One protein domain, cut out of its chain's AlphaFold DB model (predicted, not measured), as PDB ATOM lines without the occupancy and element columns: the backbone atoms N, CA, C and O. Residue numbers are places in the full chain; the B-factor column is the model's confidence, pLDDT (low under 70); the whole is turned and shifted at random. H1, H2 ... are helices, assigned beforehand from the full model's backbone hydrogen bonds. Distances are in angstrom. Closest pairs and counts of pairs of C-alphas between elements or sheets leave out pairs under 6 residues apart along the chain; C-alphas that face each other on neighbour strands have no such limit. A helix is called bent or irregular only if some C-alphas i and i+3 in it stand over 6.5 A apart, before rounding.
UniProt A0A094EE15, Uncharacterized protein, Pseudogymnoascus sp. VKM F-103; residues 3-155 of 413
ATOM      1  N   GLN A   3      58.702  29.845  12.004       31.06
ATOM      2  CA  GLN A   3      57.636  30.117  11.029       31.06
ATOM      3  C   GLN A   3      56.229  29.870  11.597       31.06
ATOM      4  O   GLN A   3      55.346  30.691  11.386       31.06
ATOM      5  N   ASP A   4      56.038  28.824  12.408       34.16
ATOM      6  CA  ASP A   4      54.715  28.511  12.973       34.16
ATOM      7  C   ASP A   4      54.242  29.555  14.005       34.16
ATOM      8  O   ASP A   4      53.046  29.792  14.149       34.16
ATOM      9  N   THR A   5      55.163  30.222  14.709       35.34
ATOM     10  CA  THR A   5      54.850  31.284  15.685       35.34
ATOM     11  C   THR A   5      54.477  32.621  15.038       35.34
ATOM     12  O   THR A   5      53.685  33.372  15.616       35.34
ATOM     13  N   ASP A   6      54.997  32.908  13.841       35.69
ATOM     14  CA  ASP A   6      54.678  34.128  13.085       35.69
ATOM     15  C   ASP A   6      53.311  34.026  12.391       35.69
ATOM     16  O   ASP A   6      52.564  35.008  12.353       35.69
ATOM     17  N   ASP A   7      52.927  32.832  11.931       36.94
ATOM     18  CA  ASP A   7      51.588  32.580  11.381       36.94
ATOM     19  C   ASP A   7      50.508  32.582  12.479       36.94
ATOM     20  O   ASP A   7      49.435  33.157  12.293       36.94
ATOM     21  N   LEU A   8      50.823  32.066  13.675       38.19
ATOM     22  CA  LEU A   8      49.965  32.160  14.867       38.19
ATOM     23  C   LEU A   8      49.784  33.605  15.354       38.19
ATOM     24  O   LEU A   8      48.683  33.997  15.737       38.19
ATOM     25  N   SER A   9      50.842  34.417  15.312       32.94
ATOM     26  CA  SER A   9      50.771  35.840  15.672       32.94
ATOM     27  C   SER A   9      49.990  36.654  14.637       32.94
ATOM     28  O   SER A   9      49.339  37.630  15.003       32.94
ATOM     29  N   LYS A  10      49.982  36.235  13.363       36.97
ATOM     30  CA  LYS A  10      49.105  36.800  12.328       36.97
ATOM     31  C   LYS A  10      47.647  36.390  12.516       36.97
ATOM     32  O   LYS A  10      46.800  37.271  12.513       36.97
ATOM     33  N   GLU A  11      47.335  35.111  12.732       35.97
ATOM     34  CA  GLU A  11      45.948  34.664  12.962       35.97
ATOM     35  C   GLU A  11      45.340  35.262  14.242       35.97
ATOM     36  O   GLU A  11      44.176  35.658  14.240       35.97
ATOM     37  N   ILE A  12      46.124  35.395  15.317       37.28
ATOM     38  CA  ILE A  12      45.680  35.989  16.589       37.28
ATOM     39  C   ILE A  12      45.708  37.526  16.529       37.28
ATOM     40  O   ILE A  12      44.797  38.188  17.030       37.28
ATOM     41  N   GLY A  13      46.701  38.117  15.857       32.53
ATOM     42  CA  GLY A  13      46.765  39.557  15.589       32.53
ATOM     43  C   GLY A  13      45.595  40.055  14.736       32.53
ATOM     44  O   GLY A  13      45.109  41.162  14.954       32.53
ATOM     45  N   LEU A  14      45.072  39.206  13.844       34.91
ATOM     46  CA  LEU A  14      43.850  39.444  13.068       34.91
ATOM     47  C   LEU A  14      42.558  39.362  13.898       34.91
ATOM     48  O   LEU A  14      41.511  39.741  13.385       34.91
ATOM     49  N   MET A  15      42.594  38.881  15.146       36.97
ATOM     50  CA  MET A  15      41.436  38.864  16.052       36.97
ATOM     51  C   MET A  15      41.479  39.991  17.097       36.97
ATOM     52  O   MET A  15      40.423  40.409  17.572       36.97
ATOM     53  N   ASN A  16      42.668  40.523  17.411       33.78
ATOM     54  CA  ASN A  16      42.890  41.456  18.523       33.78
ATOM     55  C   ASN A  16      42.739  42.951  18.189       33.78
ATOM     56  O   ASN A  16      42.762  43.768  19.104       33.78
ATOM     57  N   LEU A  17      42.574  43.351  16.924       30.02
ATOM     58  CA  LEU A  17      42.675  44.767  16.533       30.02
ATOM     59  C   LEU A  17      41.351  45.551  16.463       30.02
ATOM     60  O   LEU A  17      41.334  46.620  15.861       30.02
ATOM     61  N   ASN A  18      40.240  45.096  17.062       40.88
ATOM     62  CA  ASN A  18      38.976  45.861  17.011       40.88
ATOM     63  C   ASN A  18      37.970  45.553  18.139       40.88
ATOM     64  O   ASN A  18      36.811  45.207  17.893       40.88
ATOM     65  N   GLU A  19      38.385  45.736  19.394       37.09
ATOM     66  CA  GLU A  19      37.525  45.532  20.572       37.09
ATOM     67  C   GLU A  19      36.232  46.375  20.605       37.09
ATOM     68  O   GLU A  19      35.335  46.031  21.368       37.09
ATOM     69  N   SER A  20      36.098  47.429  19.790       37.88
ATOM     70  CA  SER A  20      34.903  48.292  19.725       37.88
ATOM     71  C   SER A  20      34.008  48.061  18.495       37.88
ATOM     72  O   SER A  20      32.965  48.704  18.358       37.88
ATOM     73  N   HIS A  21      34.394  47.172  17.569       40.38
ATOM     74  CA  HIS A  21      33.692  46.983  16.286       40.38
ATOM     75  C   HIS A  21      33.278  45.537  15.985       40.38
ATOM     76  O   HIS A  21      32.521  45.315  15.043       40.38
ATOM     77  N   MET A  22      33.739  44.566  16.779       42.03
ATOM     78  CA  MET A  22      33.390  43.147  16.631       42.03
ATOM     79  C   MET A  22      32.123  42.741  17.404       42.03
ATOM     80  O   MET A  22      31.695  41.594  17.290       42.03
ATOM     81  N   ASP A  23      31.513  43.654  18.167       44.28
ATOM     82  CA  ASP A  23      30.352  43.361  19.011       44.28
ATOM     83  C   ASP A  23      29.129  42.924  18.192       44.28
ATOM     84  O   ASP A  23      28.398  43.723  17.595       44.28
ATOM     85  N   GLY A  24      28.848  41.622  18.236       48.16
ATOM     86  CA  GLY A  24      27.650  41.030  17.655       48.16
ATOM     87  C   GLY A  24      27.864  40.251  16.363       48.16
ATOM     88  O   GLY A  24      26.867  39.768  15.831       48.16
ATOM     89  N   LEU A  25      29.102  40.057  15.900       56.91
ATOM     90  CA  LEU A  25      29.383  39.151  14.780       56.91
ATOM     91  C   LEU A  25      29.182  37.685  15.184       56.91
ATOM     92  O   LEU A  25      29.442  37.294  16.322       56.91
ATOM     93  N   SER A  26      28.683  36.878  14.250       62.12
ATOM     94  CA  SER A  26      28.469  35.444  14.447       62.12
ATOM     95  C   SER A  26      29.800  34.701  14.576       62.12
ATOM     96  O   SER A  26      30.654  34.814  13.699       62.12
ATOM     97  N   ILE A  27      29.967  33.926  15.651       68.19
ATOM     98  CA  ILE A  27      31.204  33.179  15.943       68.19
ATOM     99  C   ILE A  27      30.955  31.669  16.045       68.19
ATOM    100  O   ILE A  27      29.879  31.237  16.457       68.19
ATOM    101  N   SER A  28      31.965  30.870  15.694       75.19
ATOM    102  CA  SER A  28      32.021  29.437  16.013       75.19
ATOM    103  C   SER A  28      33.038  29.215  17.124       75.19
ATOM    104  O   SER A  28      34.161  29.715  17.058       75.19
ATOM    105  N   LEU A  29      32.650  28.455  18.141       82.75
ATOM    106  CA  LEU A  29      33.470  28.060  19.279       82.75
ATOM    107  C   LEU A  29      34.486  26.987  18.897       82.75
ATOM    108  O   LEU A  29      35.567  26.947  19.473       82.75
ATOM    109  N   LYS A  30      34.197  26.144  17.903       81.88
ATOM    110  CA  LYS A  30      35.099  25.068  17.469       81.88
ATOM    111  C   LYS A  30      36.517  25.544  17.093       81.88
ATOM    112  O   LYS A  30      37.472  25.008  17.661       81.88
ATOM    113  N   PRO A  31      36.709  26.540  16.201       76.69
ATOM    114  CA  PRO A  31      38.042  27.065  15.900       76.69
ATOM    115  C   PRO A  31      38.678  27.776  17.102       76.69
ATOM    116  O   PRO A  31      39.894  27.711  17.269       76.69
ATOM    117  N   ILE A  32      37.878  28.393  17.975       82.19
ATOM    118  CA  ILE A  32      38.363  29.072  19.186       82.19
ATOM    119  C   ILE A  32      38.937  28.048  20.174       82.19
ATOM    120  O   ILE A  32      40.073  28.198  20.626       82.19
ATOM    121  N   CYS A  33      38.195  26.975  20.460       85.00
ATOM    122  CA  CYS A  33      38.648  25.869  21.302       85.00
ATOM    123  C   CYS A  33      39.928  25.238  20.741       85.00
ATOM    124  O   CYS A  33      40.876  25.009  21.489       85.00
ATOM    125  N   ALA A  34      39.995  25.015  19.424       76.81
ATOM    126  CA  ALA A  34      41.190  24.485  18.771       76.81
ATOM    127  C   ALA A  34      42.398  25.434  18.895       76.81
ATOM    128  O   ALA A  34      43.509  24.979  19.177       76.81
ATOM    129  N   GLY A  35      42.186  26.744  18.733       77.19
ATOM    130  CA  GLY A  35      43.221  27.766  18.891       77.19
ATOM    131  C   GLY A  35      43.784  27.809  20.310       77.19
ATOM    132  O   GLY A  35      44.996  27.700  20.500       77.19
ATOM    133  N   ILE A  36      42.910  27.865  21.320       85.56
ATOM    134  CA  ILE A  36      43.318  27.833  22.733       85.56
ATOM    135  C   ILE A  36      44.029  26.512  23.049       85.56
ATOM    136  O   ILE A  36      45.092  26.516  23.669       85.56
ATOM    137  N   GLN A  37      43.504  25.376  22.577       87.25
ATOM    138  CA  GLN A  37      44.126  24.072  22.795       87.25
ATOM    139  C   GLN A  37      45.540  24.042  22.225       87.25
ATOM    140  O   GLN A  37      46.450  23.590  22.916       87.25
ATOM    141  N   ARG A  38      45.747  24.550  21.008       80.88
ATOM    142  CA  ARG A  38      47.067  24.613  20.372       80.88
ATOM    143  C   ARG A  38      48.047  25.460  21.188       80.88
ATOM    144  O   ARG A  38      49.168  25.011  21.401       80.88
ATOM    145  N   ILE A  39      47.623  26.621  21.696       81.12
ATOM    146  CA  ILE A  39      48.477  27.486  22.531       81.12
ATOM    147  C   ILE A  39      48.858  26.794  23.847       81.12
ATOM    148  O   ILE A  39      50.005  26.877  24.271       81.12
ATOM    149  N   LEU A  40      47.922  26.084  24.484       84.69
ATOM    150  CA  LEU A  40      48.145  25.427  25.779       84.69
ATOM    151  C   LEU A  40      48.787  24.027  25.665       84.69
ATOM    152  O   LEU A  40      49.193  23.452  26.677       84.69
ATOM    153  N   SER A  41      48.876  23.462  24.456       82.62
ATOM    154  CA  SER A  41      49.406  22.110  24.193       82.62
ATOM    155  C   SER A  41      50.838  21.875  24.695       82.62
ATOM    156  O   SER A  41      51.079  20.794  25.232       82.62
ATOM    157  N   PRO A  42      51.778  22.840  24.595       80.19
ATOM    158  CA  PRO A  42      53.141  22.680  25.112       80.19
ATOM    159  C   PRO A  42      53.229  22.508  26.639       80.19
ATOM    160  O   PRO A  42      54.290  22.143  27.147       80.19
ATOM    161  N   GLY A  43      52.135  22.755  27.368       80.94
ATOM    162  CA  GLY A  43      52.064  22.712  28.828       80.94
ATOM    163  C   GLY A  43      51.969  24.108  29.449       80.94
ATOM    164  O   GLY A  43      52.556  25.065  28.956       80.94
ATOM    165  N   LEU A  44      51.233  24.228  30.561       83.25
ATOM    166  CA  LEU A  44      50.993  25.520  31.228       83.25
ATOM    167  C   LEU A  44      52.273  26.157  31.797       83.25
ATOM    168  O   LEU A  44      52.353  27.370  31.959       83.25
ATOM    169  N   GLU A  45      53.291  25.341  32.057       76.75
ATOM    170  CA  GLU A  45      54.580  25.771  32.604       76.75
ATOM    171  C   GLU A  45      55.502  26.396  31.546       76.75
ATOM    172  O   GLU A  45      56.329  27.251  31.866       76.75
ATOM    173  N   THR A  46      55.366  25.988  30.281       79.25
ATOM    174  CA  THR A  46      56.301  26.330  29.194       79.25
ATOM    175  C   THR A  46      55.821  27.496  28.332       79.25
ATOM    176  O   THR A  46      56.606  28.078  27.584       79.25
ATOM    177  N   ILE A  47      54.552  27.882  28.462       79.62
ATOM    178  CA  ILE A  47      53.962  29.010  27.741       79.62
ATOM    179  C   ILE A  47      54.531  30.356  28.211       79.62
ATOM    180  O   ILE A  47      54.770  30.602  29.401       79.62
ATOM    181  N   SER A  48      54.777  31.240  27.245       81.06
ATOM    182  CA  SER A  48      55.245  32.602  27.492       81.06
ATOM    183  C   SER A  48      54.106  33.497  27.992       81.06
ATOM    184  O   SER A  48      52.922  33.201  27.835       81.06
ATOM    185  N   THR A  49      54.472  34.639  28.566       77.25
ATOM    186  CA  THR A  49      53.559  35.744  28.900       77.25
ATOM    187  C   THR A  49      52.782  36.237  27.674       77.25
ATOM    188  O   THR A  49      51.580  36.473  27.765       77.25
ATOM    189  N   SER A  50      53.421  36.305  26.500       77.31
ATOM    190  CA  SER A  50      52.743  36.666  25.245       77.31
ATOM    191  C   SER A  50      51.703  35.630  24.802       77.31
ATOM    192  O   SER A  50      50.621  36.004  24.361       77.31
ATOM    193  N   SER A  51      51.975  34.331  24.973       82.75
ATOM    194  CA  SER A  51      50.995  33.274  24.699       82.75
ATOM    195  C   SER A  51      49.795  33.339  25.648       82.75
ATOM    196  O   SER A  51      48.665  33.133  25.209       82.75
ATOM    197  N   TRP A  52      50.016  33.674  26.922       84.25
ATOM    198  CA  TRP A  52      48.932  33.917  27.876       84.25
ATOM    199  C   TRP A  52      48.060  35.112  27.483       84.25
ATOM    200  O   TRP A  52      46.837  34.995  27.515       84.25
ATOM    201  N   ALA A  53      48.663  36.222  27.048       80.31
ATOM    202  CA  ALA A  53      47.919  37.383  26.557       80.31
ATOM    203  C   ALA A  53      47.039  37.032  25.341       80.31
ATOM    204  O   ALA A  53      45.892  37.468  25.250       80.31
ATOM    205  N   SER A  54      47.539  36.187  24.436       78.44
ATOM    206  CA  SER A  54      46.757  35.674  23.308       78.44
ATOM    207  C   SER A  54      45.552  34.839  23.748       78.44
ATOM    208  O   SER A  54      44.460  35.012  23.209       78.44
ATOM    209  N   VAL A  55      45.725  33.955  24.736       85.00
ATOM    210  CA  VAL A  55      44.619  33.164  25.306       85.00
ATOM    211  C   VAL A  55      43.589  34.077  25.967       85.00
ATOM    212  O   VAL A  55      42.395  33.931  25.707       85.00
ATOM    213  N   GLU A  56      44.039  35.036  26.777       85.88
ATOM    214  CA  GLU A  56      43.166  36.001  27.447       85.88
ATOM    215  C   GLU A  56      42.336  36.788  26.424       85.88
ATOM    216  O   GLU A  56      41.115  36.855  26.553       85.88
ATOM    217  N   SER A  57      42.961  37.291  25.359       80.38
ATOM    218  CA  SER A  57      42.258  38.054  24.326       80.38
ATOM    219  C   SER A  57      41.235  37.220  23.543       80.38
ATOM    220  O   SER A  57      40.099  37.657  23.331       80.38
ATOM    221  N   LEU A  58      41.578  35.976  23.177       81.94
ATOM    222  CA  LEU A  58      40.627  35.051  22.546       81.94
ATOM    223  C   LEU A  58      39.411  34.811  23.448       81.94
ATOM    224  O   LEU A  58      38.271  34.862  22.982       81.94
ATOM    225  N   LEU A  59      39.635  34.594  24.745       88.06
ATOM    226  CA  LEU A  59      38.565  34.391  25.719       88.06
ATOM    227  C   LEU A  59      37.721  35.660  25.919       88.06
ATOM    228  O   LEU A  59      36.496  35.572  25.947       88.06
ATOM    229  N   GLN A  60      38.333  36.843  26.002       87.25
ATOM    230  CA  GLN A  60      37.608  38.114  26.113       87.25
ATOM    231  C   GLN A  60      36.711  38.357  24.892       87.25
ATOM    232  O   GLN A  60      35.521  38.636  25.047       87.25
ATOM    233  N   SER A  61      37.245  38.182  23.680       78.06
ATOM    234  CA  SER A  61      36.482  38.311  22.433       78.06
ATOM    235  C   SER A  61      35.334  37.296  22.350       78.06
ATOM    236  O   SER A  61      34.205  37.645  21.990       78.06
ATOM    237  N   THR A  62      35.587  36.051  22.769       84.25
ATOM    238  CA  THR A  62      34.568  34.991  22.826       84.25
ATOM    239  C   THR A  62      33.457  35.343  23.809       84.25
ATOM    240  O   THR A  62      32.284  35.231  23.469       84.25
ATOM    241  N   ALA A  63      33.805  35.812  25.010       84.62
ATOM    242  CA  ALA A  63      32.836  36.194  26.031       84.62
ATOM    243  C   ALA A  63      31.928  37.344  25.562       84.62
ATOM    244  O   ALA A  63      30.716  37.279  25.766       84.62
ATOM    245  N   LYS A  64      32.482  38.354  24.872       80.88
ATOM    246  CA  LYS A  64      31.702  39.460  24.284       80.88
ATOM    247  C   LYS A  64      30.713  38.964  23.219       80.88
ATOM    248  O   LYS A  64      29.568  39.415  23.168       80.88
ATOM    249  N   ASN A  65      31.119  37.989  22.406       74.06
ATOM    250  CA  ASN A  65      30.348  37.508  21.255       74.06
ATOM    251  C   ASN A  65      29.568  36.208  21.494       74.06
ATOM    252  O   ASN A  65      28.926  35.704  20.574       74.06
ATOM    253  N   ILE A  66      29.548  35.685  22.723       81.75
ATOM    254  CA  ILE A  66      28.939  34.387  23.050       81.75
ATOM    255  C   ILE A  66      27.450  34.314  22.673       81.75
ATOM    256  O   ILE A  66      26.959  33.285  22.226       81.75
ATOM    257  N   SER A  67      26.730  35.438  22.742       72.31
ATOM    258  CA  SER A  67      25.321  35.539  22.326       72.31
ATOM    259  C   SER A  67      25.088  35.425  20.812       72.31
ATOM    260  O   SER A  67      23.942  35.419  20.371       72.31
ATOM    261  N   SER A  68      26.152  35.400  20.006       68.94
ATOM    262  CA  SER A  68      26.119  35.276  18.545       68.94
ATOM    263  C   SER A  68      26.627  33.918  18.046       68.94
ATOM    264  O   SER A  68      26.905  33.782  16.852       68.94
ATOM    265  N   VAL A  69      26.801  32.923  18.923       76.38
ATOM    266  CA  VAL A  69      27.284  31.600  18.509       76.38
ATOM    267  C   VAL A  69      26.295  30.933  17.551       76.38
ATOM    268  O   VAL A  69      25.097  30.877  17.828       76.38
ATOM    269  N   TYR A  70      26.804  30.425  16.427       69.56
ATOM    270  CA  TYR A  70      26.009  29.729  15.403       69.56
ATOM    271  C   TYR A  70      26.222  28.207  15.375       69.56
ATOM    272  O   TYR A  70      25.685  27.525  14.505       69.56
ATOM    273  N   ASP A  71      27.021  27.689  16.301       75.31
ATOM    274  CA  ASP A  71      27.341  26.270  16.404       75.31
ATOM    275  C   ASP A  71      26.113  25.399  16.710       75.31
ATOM    276  O   ASP A  71      25.102  25.858  17.251       75.31
ATOM    277  N   THR A  72      26.215  24.108  16.385       77.62
ATOM    278  CA  THR A  72      25.170  23.138  16.730       77.62
ATOM    279  C   THR A  72      25.082  22.948  18.251       77.62
ATOM    280  O   THR A  72      26.073  23.160  18.953       77.62
ATOM    281  N   PRO A  73      23.945  22.474  18.803       83.19
ATOM    282  CA  PRO A  73      23.859  22.147  20.229       83.19
ATOM    283  C   PRO A  73      24.952  21.172  20.692       83.19
ATOM    284  O   PRO A  73      25.435  21.277  21.816       83.19
ATOM    285  N   SER A  74      25.357  20.236  19.826       84.00
ATOM    286  CA  SER A  74      26.454  19.310  20.123       84.00
ATOM    287  C   SER A  74      27.782  20.053  20.239       84.00
ATOM    288  O   SER A  74      28.467  19.908  21.244       84.00
ATOM    289  N   ASP A  75      28.109  20.902  19.264       85.12
ATOM    290  CA  ASP A  75      29.355  21.675  19.267       85.12
ATOM    291  C   ASP A  75      29.412  22.664  20.453       85.12
ATOM    292  O   ASP A  75      30.451  22.801  21.097       85.12
ATOM    293  N   ILE A  76      28.292  23.312  20.806       87.38
ATOM    294  CA  ILE A  76      28.206  24.204  21.979       87.38
ATOM    295  C   ILE A  76      28.411  23.413  23.276       87.38
ATOM    296  O   ILE A  76      29.081  23.892  24.195       87.38
ATOM    297  N   LYS A  77      27.852  22.202  23.363       91.56
ATOM    298  CA  LYS A  77      28.050  21.307  24.507       91.56
ATOM    299  C   LYS A  77      29.511  20.888  24.632       91.56
ATOM    300  O   LYS A  77      30.060  20.974  25.729       91.56
ATOM    301  N   ASP A  78      30.146  20.498  23.533       92.19
ATOM    302  CA  ASP A  78      31.559  20.117  23.515       92.19
ATOM    303  C   ASP A  78      32.456  21.300  23.905       92.19
ATOM    304  O   ASP A  78      33.370  21.151  24.719       92.19
ATOM    305  N   ALA A  79      32.146  22.505  23.417       92.12
ATOM    306  CA  ALA A  79      32.829  23.728  23.819       92.12
ATOM    307  C   ALA A  79      32.636  24.038  25.313       92.12
ATOM    308  O   ALA A  79      33.600  24.390  25.988       92.12
ATOM    309  N   ALA A  80      31.427  23.876  25.861       93.69
ATOM    310  CA  ALA A  80      31.170  24.067  27.291       93.69
ATOM    311  C   ALA A  80      32.018  23.115  28.150       93.69
ATOM    312  O   ALA A  80      32.644  23.546  29.119       93.69
ATOM    313  N   VAL A  81      32.085  21.835  27.766       95.06
ATOM    314  CA  VAL A  81      32.938  20.838  28.430       95.06
ATOM    315  C   VAL A  81      34.400  21.261  28.350       95.06
ATOM    316  O   VAL A  81      35.074  21.316  29.375       95.06
ATOM    317  N   TYR A  82      34.871  21.638  27.160       95.00
ATOM    318  CA  TYR A  82      36.236  22.107  26.961       95.00
ATOM    319  C   TYR A  82      36.577  23.310  27.857       95.00
ATOM    320  O   TYR A  82      37.568  23.267  28.588       95.00
ATOM    321  N   PHE A  83      35.742  24.355  27.862       95.69
ATOM    322  CA  PHE A  83      35.958  25.553  28.677       95.69
ATOM    323  C   PHE A  83      35.936  25.249  30.182       95.69
ATOM    324  O   PHE A  83      36.740  25.812  30.931       95.69
ATOM    325  N   SER A  84      35.086  24.319  30.630       94.62
ATOM    326  CA  SER A  84      35.094  23.821  32.010       94.62
ATOM    327  C   SER A  84      36.408  23.108  32.343       94.62
ATOM    328  O   SER A  84      37.059  23.438  33.334       94.62
ATOM    329  N   THR A  85      36.856  22.188  31.485       93.50
ATOM    330  CA  THR A  85      38.095  21.424  31.692       93.50
ATOM    331  C   THR A  85      39.328  22.323  31.730       93.50
ATOM    332  O   THR A  85      40.171  22.173  32.617       93.50
ATOM    333  N   ILE A  86      39.459  23.286  30.808       92.19
ATOM    334  CA  ILE A  86      40.608  24.203  30.843       92.19
ATOM    335  C   ILE A  86      40.544  25.131  32.056       92.19
ATOM    336  O   ILE A  86      41.586  25.434  32.624       92.19
ATOM    337  N   THR A  87      39.350  25.536  32.502       93.94
ATOM    338  CA  THR A  87      39.191  26.348  33.716       93.94
ATOM    339  C   THR A  87      39.757  25.619  34.928       93.94
ATOM    340  O   THR A  87      40.547  26.191  35.677       93.94
ATOM    341  N   GLU A  88      39.378  24.355  35.116       92.88
ATOM    342  CA  GLU A  88      39.870  23.524  36.218       92.88
ATOM    343  C   GLU A  88      41.382  23.323  36.131       92.88
ATOM    344  O   GLU A  88      42.092  23.549  37.111       92.88
ATOM    345  N   ARG A  89      41.888  22.980  34.941       91.31
ATOM    346  CA  ARG A  89      43.317  22.745  34.710       91.31
ATOM    347  C   ARG A  89      44.160  23.993  34.979       91.31
ATOM    348  O   ARG A  89      45.199  23.895  35.624       91.31
ATOM    349  N   ILE A  90      43.713  25.156  34.503       90.94
ATOM    350  CA  ILE A  90      44.412  26.430  34.694       90.94
ATOM    351  C   ILE A  90      44.368  26.855  36.167       90.94
ATOM    352  O   ILE A  90      45.397  27.259  36.701       90.94
ATOM    353  N   ARG A  91      43.220  26.716  36.853       91.12
ATOM    354  CA  ARG A  91      43.112  27.031  38.290       91.12
ATOM    355  C   ARG A  91      43.984  26.129  39.153       91.12
ATOM    356  O   ARG A  91      44.614  26.631  40.076       91.12
ATOM    357  N   ALA A  92      44.001  24.823  38.880       89.25
ATOM    358  CA  ALA A  92      44.837  23.878  39.614       89.25
ATOM    359  C   ALA A  92      46.315  24.263  39.483       89.25
ATOM    360  O   ALA A  92      46.981  24.483  40.487       89.25
ATOM    361  N   TRP A  93      46.776  24.483  38.250       90.44
ATOM    362  CA  TRP A  93      48.144  24.917  37.985       90.44
ATOM    363  C   TRP A  93      48.493  26.255  38.651       90.44
ATOM    364  O   TRP A  93      49.526  26.356  39.309       90.44
ATOM    365  N   ALA A  94      47.632  27.271  38.532       87.81
ATOM    366  CA  ALA A  94      47.859  28.577  39.149       87.81
ATOM    367  C   ALA A  94      47.961  28.465  40.679       87.81
ATOM    368  O   ALA A  94      48.868  29.037  41.282       87.81
ATOM    369  N   LYS A  95      47.085  27.663  41.300       88.75
ATOM    370  CA  LYS A  95      47.094  27.405  42.742       88.75
ATOM    371  C   LYS A  95      48.356  26.668  43.187       88.75
ATOM    372  O   LYS A  95      48.967  27.082  44.171       88.75
ATOM    373  N   ASP A  96      48.748  25.611  42.480       86.38
ATOM    374  CA  ASP A  96      49.951  24.833  42.792       86.38
ATOM    375  C   ASP A  96      51.201  25.718  42.694       86.38
ATOM    376  O   ASP A  96      52.054  25.711  43.585       86.38
ATOM    377  N   LEU A  97      51.271  26.563  41.662       84.12
ATOM    378  CA  LEU A  97      52.375  27.497  41.477       84.12
ATOM    379  C   LEU A  97      52.387  28.579  42.562       84.12
ATOM    380  O   LEU A  97      53.441  28.885  43.106       84.12
ATOM    381  N   GLN A  98      51.231  29.123  42.943       84.31
ATOM    382  CA  GLN A  98      51.144  30.130  44.001       84.31
ATOM    383  C   GLN A  98      51.496  29.563  45.383       84.31
ATOM    384  O   GLN A  98      52.139  30.246  46.187       84.31
ATOM    385  N   GLN A  99      51.149  28.301  45.652       85.00
ATOM    386  CA  GLN A  99      51.606  27.580  46.842       85.00
ATOM    387  C   GLN A  99      53.122  27.367  46.818       85.00
ATOM    388  O   GLN A  99      53.782  27.647  47.821       85.00
ATOM    389  N   ALA A 100      53.684  26.951  45.678       81.69
ATOM    390  CA  ALA A 100      55.127  26.796  45.515       81.69
ATOM    391  C   ALA A 100      55.871  28.125  45.730       81.69
ATOM    392  O   ALA A 100      56.843  28.157  46.477       81.69
ATOM    393  N   ILE A 101      55.375  29.231  45.161       80.69
ATOM    394  CA  ILE A 101      55.926  30.584  45.356       80.69
ATOM    395  C   ILE A 101      55.887  30.984  46.837       80.69
ATOM    396  O   ILE A 101      56.863  31.518  47.362       80.69
ATOM    397  N   SER A 102      54.772  30.714  47.519       81.31
ATOM    398  CA  SER A 102      54.585  31.066  48.934       81.31
ATOM    399  C   SER A 102      55.498  30.266  49.870       81.31
ATOM    400  O   SER A 102      55.846  30.753  50.944       81.31
ATOM    401  N   ALA A 103      55.906  29.062  49.463       82.19
ATOM    402  CA  ALA A 103      56.829  28.208  50.205       82.19
ATOM    403  C   ALA A 103      58.313  28.579  50.013       82.19
ATOM    404  O   ALA A 103      59.174  27.994  50.673       82.19
ATOM    405  N   LEU A 104      58.641  29.539  49.137       82.06
ATOM    406  CA  LEU A 104      60.018  30.000  48.950       82.06
ATOM    407  C   LEU A 104      60.429  30.960  50.067       82.06
ATOM    408  O   LEU A 104      59.802  32.000  50.299       82.06
ATOM    409  N   HIS A 105      61.538  30.633  50.725       76.94
ATOM    410  CA  HIS A 105      62.074  31.409  51.843       76.94
ATOM    411  C   HIS A 105      63.357  32.172  51.470       76.94
ATOM    412  O   HIS A 105      63.695  33.131  52.164       76.94
ATOM    413  N   SER A 106      64.036  31.818  50.367       83.00
ATOM    414  CA  SER A 106      65.242  32.522  49.909       83.00
ATOM    415  C   SER A 106      64.900  33.772  49.070       83.00
ATOM    416  O   SER A 106      64.050  33.718  48.171       83.00
ATOM    417  N   PRO A 107      65.575  34.912  49.319       78.00
ATOM    418  CA  PRO A 107      65.507  36.093  48.460       78.00
ATOM    419  C   PRO A 107      65.972  35.827  47.018       78.00
ATOM    420  O   PRO A 107      65.370  36.360  46.086       78.00
ATOM    421  N   GLU A 108      66.993  34.984  46.812       79.94
ATOM    422  CA  GLU A 108      67.497  34.649  45.473       79.94
ATOM    423  C   GLU A 108      66.463  33.871  44.647       79.94
ATOM    424  O   GLU A 108      66.276  34.135  43.455       79.94
ATOM    425  N   GLU A 109      65.739  32.944  45.280       77.62
ATOM    426  CA  GLU A 109      64.666  32.177  44.639       77.62
ATOM    427  C   GLU A 109      63.499  33.082  44.228       77.62
ATOM    428  O   GLU A 109      62.994  32.982  43.106       77.62
ATOM    429  N   LYS A 110      63.118  34.033  45.091       76.25
ATOM    430  CA  LYS A 110      62.083  35.034  44.782       76.25
ATOM    431  C   LYS A 110      62.495  35.944  43.627       76.25
ATOM    432  O   LYS A 110      61.677  36.236  42.757       76.25
ATOM    433  N   GLN A 111      63.761  36.348  43.564       74.81
ATOM    434  CA  GLN A 111      64.261  37.190  42.476       74.81
ATOM    435  C   GLN A 111      64.302  36.443  41.134       74.81
ATOM    436  O   GLN A 111      63.987  37.017  40.088       74.81
ATOM    437  N   LYS A 112      64.586  35.134  41.156       77.56
ATOM    438  CA  LYS A 112      64.506  34.269  39.972       77.56
ATOM    439  C   LYS A 112      63.076  34.167  39.426       77.56
ATOM    440  O   LYS A 112      62.893  34.219  38.211       77.56
ATOM    441  N   LEU A 113      62.058  34.105  40.288       74.75
ATOM    442  CA  LEU A 113      60.652  34.115  39.858       74.75
ATOM    443  C   LEU A 113      60.245  35.409  39.146       74.75
ATOM    444  O   LEU A 113      59.521  35.351  38.152       74.75
ATOM    445  N   VAL A 114      60.727  36.559  39.627       71.44
ATOM    446  CA  VAL A 114      60.493  37.860  38.979       71.44
ATOM    447  C   VAL A 114      61.122  37.875  37.586       71.44
ATOM    448  O   VAL A 114      60.458  38.238  36.621       71.44
ATOM    449  N   SER A 115      62.361  37.389  37.447       72.19
ATOM    450  CA  SER A 115      63.038  37.319  36.140       72.19
ATOM    451  C   SER A 115      62.344  36.397  35.126       72.19
ATOM    452  O   SER A 115      62.436  36.615  33.923       72.19
ATOM    453  N   LEU A 116      61.622  35.381  35.612       74.38
ATOM    454  CA  LEU A 116      60.860  34.427  34.801       74.38
ATOM    455  C   LEU A 116      59.390  34.842  34.605       74.38
ATOM    456  O   LEU A 116      58.614  34.072  34.032       74.38
ATOM    457  N   GLN A 117      59.009  36.035  35.084       80.00
ATOM    458  CA  GLN A 117      57.652  36.591  35.006       80.00
ATOM    459  C   GLN A 117      56.575  35.657  35.574       80.00
ATOM    460  O   GLN A 117      55.442  35.616  35.099       80.00
ATOM    461  N   VAL A 118      56.916  34.864  36.593       80.38
ATOM    462  CA  VAL A 118      56.019  33.812  37.094       80.38
ATOM    463  C   VAL A 118      54.734  34.406  37.676       80.38
ATOM    464  O   VAL A 118      53.658  33.879  37.422       80.38
ATOM    465  N   VAL A 119      54.828  35.533  38.388       80.38
ATOM    466  CA  VAL A 119      53.663  36.223  38.972       80.38
ATOM    467  C   VAL A 119      52.700  36.710  37.883       80.38
ATOM    468  O   VAL A 119      51.512  36.414  37.947       80.38
ATOM    469  N   GLU A 120      53.215  37.353  36.829       82.31
ATOM    470  CA  GLU A 120      52.406  37.822  35.692       82.31
ATOM    471  C   GLU A 120      51.686  36.660  34.986       82.31
ATOM    472  O   GLU A 120      50.524  36.787  34.593       82.31
ATOM    473  N   LYS A 121      52.349  35.499  34.863       82.88
ATOM    474  CA  LYS A 121      51.740  34.287  34.294       82.88
ATOM    475  C   LYS A 121      50.618  33.730  35.171       82.88
ATOM    476  O   LYS A 121      49.608  33.296  34.624       82.88
ATOM    477  N   VAL A 122      50.770  33.741  36.499       84.94
ATOM    478  CA  VAL A 122      49.715  33.302  37.436       84.94
ATOM    479  C   VAL A 122      48.499  34.216  37.330       84.94
ATOM    480  O   VAL A 122      47.385  33.730  37.161       84.94
ATOM    481  N   GLU A 123      48.698  35.532  37.341       86.88
ATOM    482  CA  GLU A 123      47.593  36.487  37.227       86.88
ATOM    483  C   GLU A 123      46.858  36.365  35.881       86.88
ATOM    484  O   GLU A 123      45.625  36.354  35.837       86.88
ATOM    485  N   ALA A 124      47.596  36.232  34.774       85.38
ATOM    486  CA  ALA A 124      47.003  36.023  33.452       85.38
ATOM    487  C   ALA A 124      46.226  34.699  33.369       85.38
ATOM    488  O   ALA A 124      45.146  34.639  32.770       85.38
ATOM    489  N   ALA A 125      46.734  33.648  34.011       86.25
ATOM    490  CA  ALA A 125      46.064  32.361  34.113       86.25
ATOM    491  C   ALA A 125      44.767  32.438  34.926       86.25
ATOM    492  O   ALA A 125      43.744  31.911  34.491       86.25
ATOM    493  N   GLU A 126      44.757  33.139  36.058       89.62
ATOM    494  CA  GLU A 126      43.545  33.345  36.855       89.62
ATOM    495  C   GLU A 126      42.475  34.130  36.088       89.62
ATOM    496  O   GLU A 126      41.304  33.728  36.069       89.62
ATOM    497  N   ARG A 127      42.866  35.211  35.397       91.19
ATOM    498  CA  ARG A 127      41.951  35.975  34.530       91.19
ATOM    499  C   ARG A 127      41.401  35.109  33.397       91.19
ATOM    500  O   ARG A 127      40.186  35.078  33.192       91.19
ATOM    501  N   SER A 128      42.262  34.344  32.727       91.06
ATOM    502  CA  SER A 128      41.868  33.404  31.670       91.06
ATOM    503  C   SER A 128      40.911  32.330  32.193       91.06
ATOM    504  O   SER A 128      39.878  32.064  31.582       91.06
ATOM    505  N   ALA A 129      41.174  31.756  33.369       92.56
ATOM    506  CA  ALA A 129      40.287  30.775  33.986       92.56
ATOM    507  C   ALA A 129      38.930  31.378  34.375       92.56
ATOM    508  O   ALA A 129      37.898  30.716  34.260       92.56
ATOM    509  N   LYS A 130      38.897  32.634  34.831       93.62
ATOM    510  CA  LYS A 130      37.639  33.341  35.095       93.62
ATOM    511  C   LYS A 130      36.831  33.517  33.809       93.62
ATOM    512  O   LYS A 130      35.651  33.178  33.803       93.62
ATOM    513  N   LEU A 131      37.462  33.968  32.725       93.44
ATOM    514  CA  LEU A 131      36.807  34.144  31.427       93.44
ATOM    515  C   LEU A 131      36.301  32.817  30.847       93.44
ATOM    516  O   LEU A 131      35.142  32.731  30.449       93.44
ATOM    517  N   ALA A 132      37.124  31.764  30.857       93.25
ATOM    518  CA  ALA A 132      36.725  30.430  30.405       93.25
ATOM    519  C   ALA A 132      35.537  29.884  31.220       93.25
ATOM    520  O   ALA A 132      34.577  29.365  30.649       93.25
ATOM    521  N   SER A 133      35.538  30.091  32.541       94.75
ATOM    522  CA  SER A 133      34.416  29.730  33.414       94.75
ATOM    523  C   SER A 133      33.137  30.484  33.047       94.75
ATOM    524  O   SER A 133      32.060  29.887  33.033       94.75
ATOM    525  N   THR A 134      33.242  31.783  32.751       94.25
ATOM    526  CA  THR A 134      32.110  32.601  32.299       94.25
ATOM    527  C   THR A 134      31.564  32.092  30.969       94.25
ATOM    528  O   THR A 134      30.359  31.883  30.864       94.25
ATOM    529  N   ILE A 135      32.431  31.820  29.990       92.25
ATOM    530  CA  ILE A 135      32.030  31.285  28.681       92.25
ATOM    531  C   ILE A 135      31.332  29.935  28.841       92.25
ATOM    532  O   ILE A 135      30.262  29.742  28.278       92.25
ATOM    533  N   SER A 136      31.878  29.027  29.657       94.56
ATOM    534  CA  SER A 136      31.245  27.738  29.957       94.56
ATOM    535  C   SER A 136      29.825  27.914  30.511       94.56
ATOM    536  O   SER A 136      28.888  27.270  30.036       94.56
ATOM    537  N   GLY A 137      29.639  28.820  31.478       90.62
ATOM    538  CA  GLY A 137      28.314  29.150  32.011       90.62
ATOM    539  C   GLY A 137      27.382  29.734  30.945       90.62
ATOM    540  O   GLY A 137      26.226  29.330  30.835       90.62
ATOM    541  N   SER A 138      27.887  30.629  30.096       90.62
ATOM    542  CA  SER A 138      27.128  31.178  28.971       90.62
ATOM    543  C   SER A 138      26.732  30.106  27.949       90.62
ATOM    544  O   SER A 138      25.597  30.133  27.481       90.62
ATOM    545  N   CYS A 139      27.588  29.124  27.651       90.19
ATOM    546  CA  CYS A 139      27.235  27.989  26.794       90.19
ATOM    547  C   CYS A 139      26.089  27.160  27.387       90.19
ATOM    548  O   CYS A 139      25.178  26.768  26.662       90.19
ATOM    549  N   GLN A 140      26.081  26.930  28.702       87.75
ATOM    550  CA  GLN A 140      24.974  26.235  29.371       87.75
ATOM    551  C   GLN A 140      23.660  27.021  29.262       87.75
ATOM    552  O   GLN A 140      22.615  26.437  28.976       87.75
ATOM    553  N   VAL A 141      23.713  28.347  29.427       86.12
ATOM    554  CA  VAL A 141      22.550  29.229  29.229       86.12
ATOM    555  C   VAL A 141      22.066  29.187  27.778       86.12
ATOM    556  O   VAL A 141      20.862  29.094  27.543       86.12
ATOM    557  N   LEU A 142      22.980  29.206  26.801       84.12
ATOM    558  CA  LEU A 142      22.636  29.065  25.384       84.12
ATOM    559  C   LEU A 142      21.926  27.738  25.119       84.12
ATOM    560  O   LEU A 142      20.847  27.751  24.538       84.12
ATOM    561  N   LEU A 143      22.466  26.616  25.600       84.56
ATOM    562  CA  LEU A 143      21.853  25.294  25.437       84.56
ATOM    563  C   LEU A 143      20.456  25.221  26.064       84.56
ATOM    564  O   LEU A 143      19.528  24.702  25.444       84.56
ATOM    565  N   ALA A 144      20.275  25.786  27.261       81.69
ATOM    566  CA  ALA A 144      18.966  25.850  27.909       81.69
ATOM    567  C   ALA A 144      17.959  26.687  27.098       81.69
ATOM    568  O   ALA A 144      16.791  26.316  26.967       81.69
ATOM    569  N   ASN A 145      18.413  27.798  26.515       76.69
ATOM    570  CA  ASN A 145      17.587  28.646  25.658       76.69
ATOM    571  C   ASN A 145      17.296  27.999  24.298       76.69
ATOM    572  O   ASN A 145      16.214  28.207  23.756       76.69
ATOM    573  N   MET A 146      18.207  27.179  23.768       72.00
ATOM    574  CA  MET A 146      17.970  26.400  22.551       72.00
ATOM    575  C   MET A 146      16.849  25.376  22.744       72.00
ATOM    576  O   MET A 146      16.046  25.216  21.837       72.00
ATOM    577  N   GLY A 147      16.713  24.759  23.924       67.06
ATOM    578  CA  GLY A 147      15.579  23.869  24.218       67.06
ATOM    579  C   GLY A 147      14.221  24.582  24.146       67.06
ATOM    580  O   GLY A 147      13.304  24.109  23.480       67.06
ATOM    581  N   LYS A 148      14.117  25.778  24.743       70.94
ATOM    582  CA  LYS A 148      12.916  26.634  24.640       70.94
ATOM    583  C   LYS A 148      12.657  27.103  23.210       70.94
ATOM    584  O   LYS A 148      11.516  27.250  22.785       70.94
ATOM    585  N   ARG A 149      13.732  27.341  22.460       67.69
ATOM    586  CA  ARG A 149      13.663  27.689  21.048       67.69
ATOM    587  C   ARG A 149      13.132  26.524  20.216       67.69
ATOM    588  O   ARG A 149      12.289  26.770  19.373       67.69
ATOM    589  N   THR A 150      13.528  25.280  20.483       69.88
ATOM    590  CA  THR A 150      12.980  24.103  19.788       69.88
ATOM    591  C   THR A 150      11.469  23.978  19.993       69.88
ATOM    592  O   THR A 150      10.741  23.705  19.044       69.88
ATOM    593  N   GLU A 151      10.968  24.241  21.203       74.19
ATOM    594  CA  GLU A 151       9.521  24.274  21.466       74.19
ATOM    595  C   GLU A 151       8.816  25.395  20.684       74.19
ATOM    596  O   GLU A 151       7.756  25.173  20.099       74.19
ATOM    597  N   TRP A 152       9.424  26.581  20.622       80.06
ATOM    598  CA  TRP A 152       8.917  27.702  19.830       80.06
ATOM    599  C   TRP A 152       8.950  27.421  18.319       80.06
ATOM    600  O   TRP A 152       7.981  27.719  17.630       80.06
ATOM    601  N   GLU A 153      10.013  26.802  17.798       77.75
ATOM    602  CA  GLU A 153      10.168  26.458  16.377       77.75
ATOM    603  C   GLU A 153       9.083  25.474  15.914       77.75
ATOM    604  O   GLU A 153       8.571  25.594  14.802       77.75
ATOM    605  N   VAL A 154       8.670  24.547  16.787       78.75
ATOM    606  CA  VAL A 154       7.533  23.645  16.532       78.75
ATOM    607  C   VAL A 154       6.206  24.411  16.489       78.75
ATOM    608  O   VAL A 154       5.332  24.081  15.687       78.75
ATOM    609  N   GLN A 155       6.042  25.434  17.329       81.38
ATOM    610  CA  GLN A 155       4.831  26.262  17.376       81.38
ATOM    611  C   GLN A 155       4.768  27.301  16.239       81.38
ATOM    612  O   GLN A 155       3.675  27.676  15.817       81.38
TER     613      GLN A 155
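Overview. This is residues 3 to 155 of the 413 residues of an uncharacterized protein of Pseudogymnoascus sp. VKM F-103 (UniProt A0A094EE15). This is a rod-like, up-and-down bundle of four helices, each running against the one before: long H4 and H6 lie side by side, the shorter hairpin of H2 and H3 packs on them, and residues 148 to 155 of H6 stick out at one end. H1 packs on H3 with its last residues, 12 to 16, on the side away from H4 and H6, and short H5 lies in the turn from H4 to H6 at the end opposite to residues 148 to 155. The printed part has 153 residues with six named helices, H1 to H6 in order, and no named strand; its class is all helix. It is only just compact, close to loose, with a radius of gyration of the C-alphas of 17.9 A and spans of 69 by 33 by 26 A.

Arrangement. Start at H1, residues 3 to 16, which touches H3, residues 49 to 68, with residues 12 to 16 alone, at a steep tilt of 41 degrees; the closest C-alphas, of Asn 16 and Ser 57, are 6.8 A apart. H2, residues 29 to 40, forms a hairpin with H3 at 13 degrees, closest at C-alphas 36 and 55, 6.1 A. H6, residues 118 to 155, touches H3 at C-alphas 56 and 128, 5.1 A, and H4, residues 73 to 102, at C-alphas 80 and 136, 4.5 A. H5, residues 107 to 115, is close but not clearly touching H6, 7.4 A between C-alphas 113 and 119. Every O i to N i+4 pair is within hydrogen-bond range in H2, H4 and H5; H1 has 9 of 10, H3 14 of 16, H6 33 of 34.

Along the chain. Find C-alpha 3 at (57.636, 30.117, 11.029), where H1 begins. H3 spans 29.3 A, with a kink of 29 degrees near residue 62, and is irregular: C-alphas 64 and 67 are 7.7 A apart. H4 spans 43.0 A; H6 runs 55.4 A to C-alpha 155 at (4.831, 26.262, 17.376).

Size, cuts and confidence. The farthest C-alphas, of Glu 108 and Gln 155, are 69.2 A apart. The printed part has no cut; the link from H1 to H2 is long. Look for pLDDT under 70 at residues 3 to 27, 68, 70, 147 and 149 to 150.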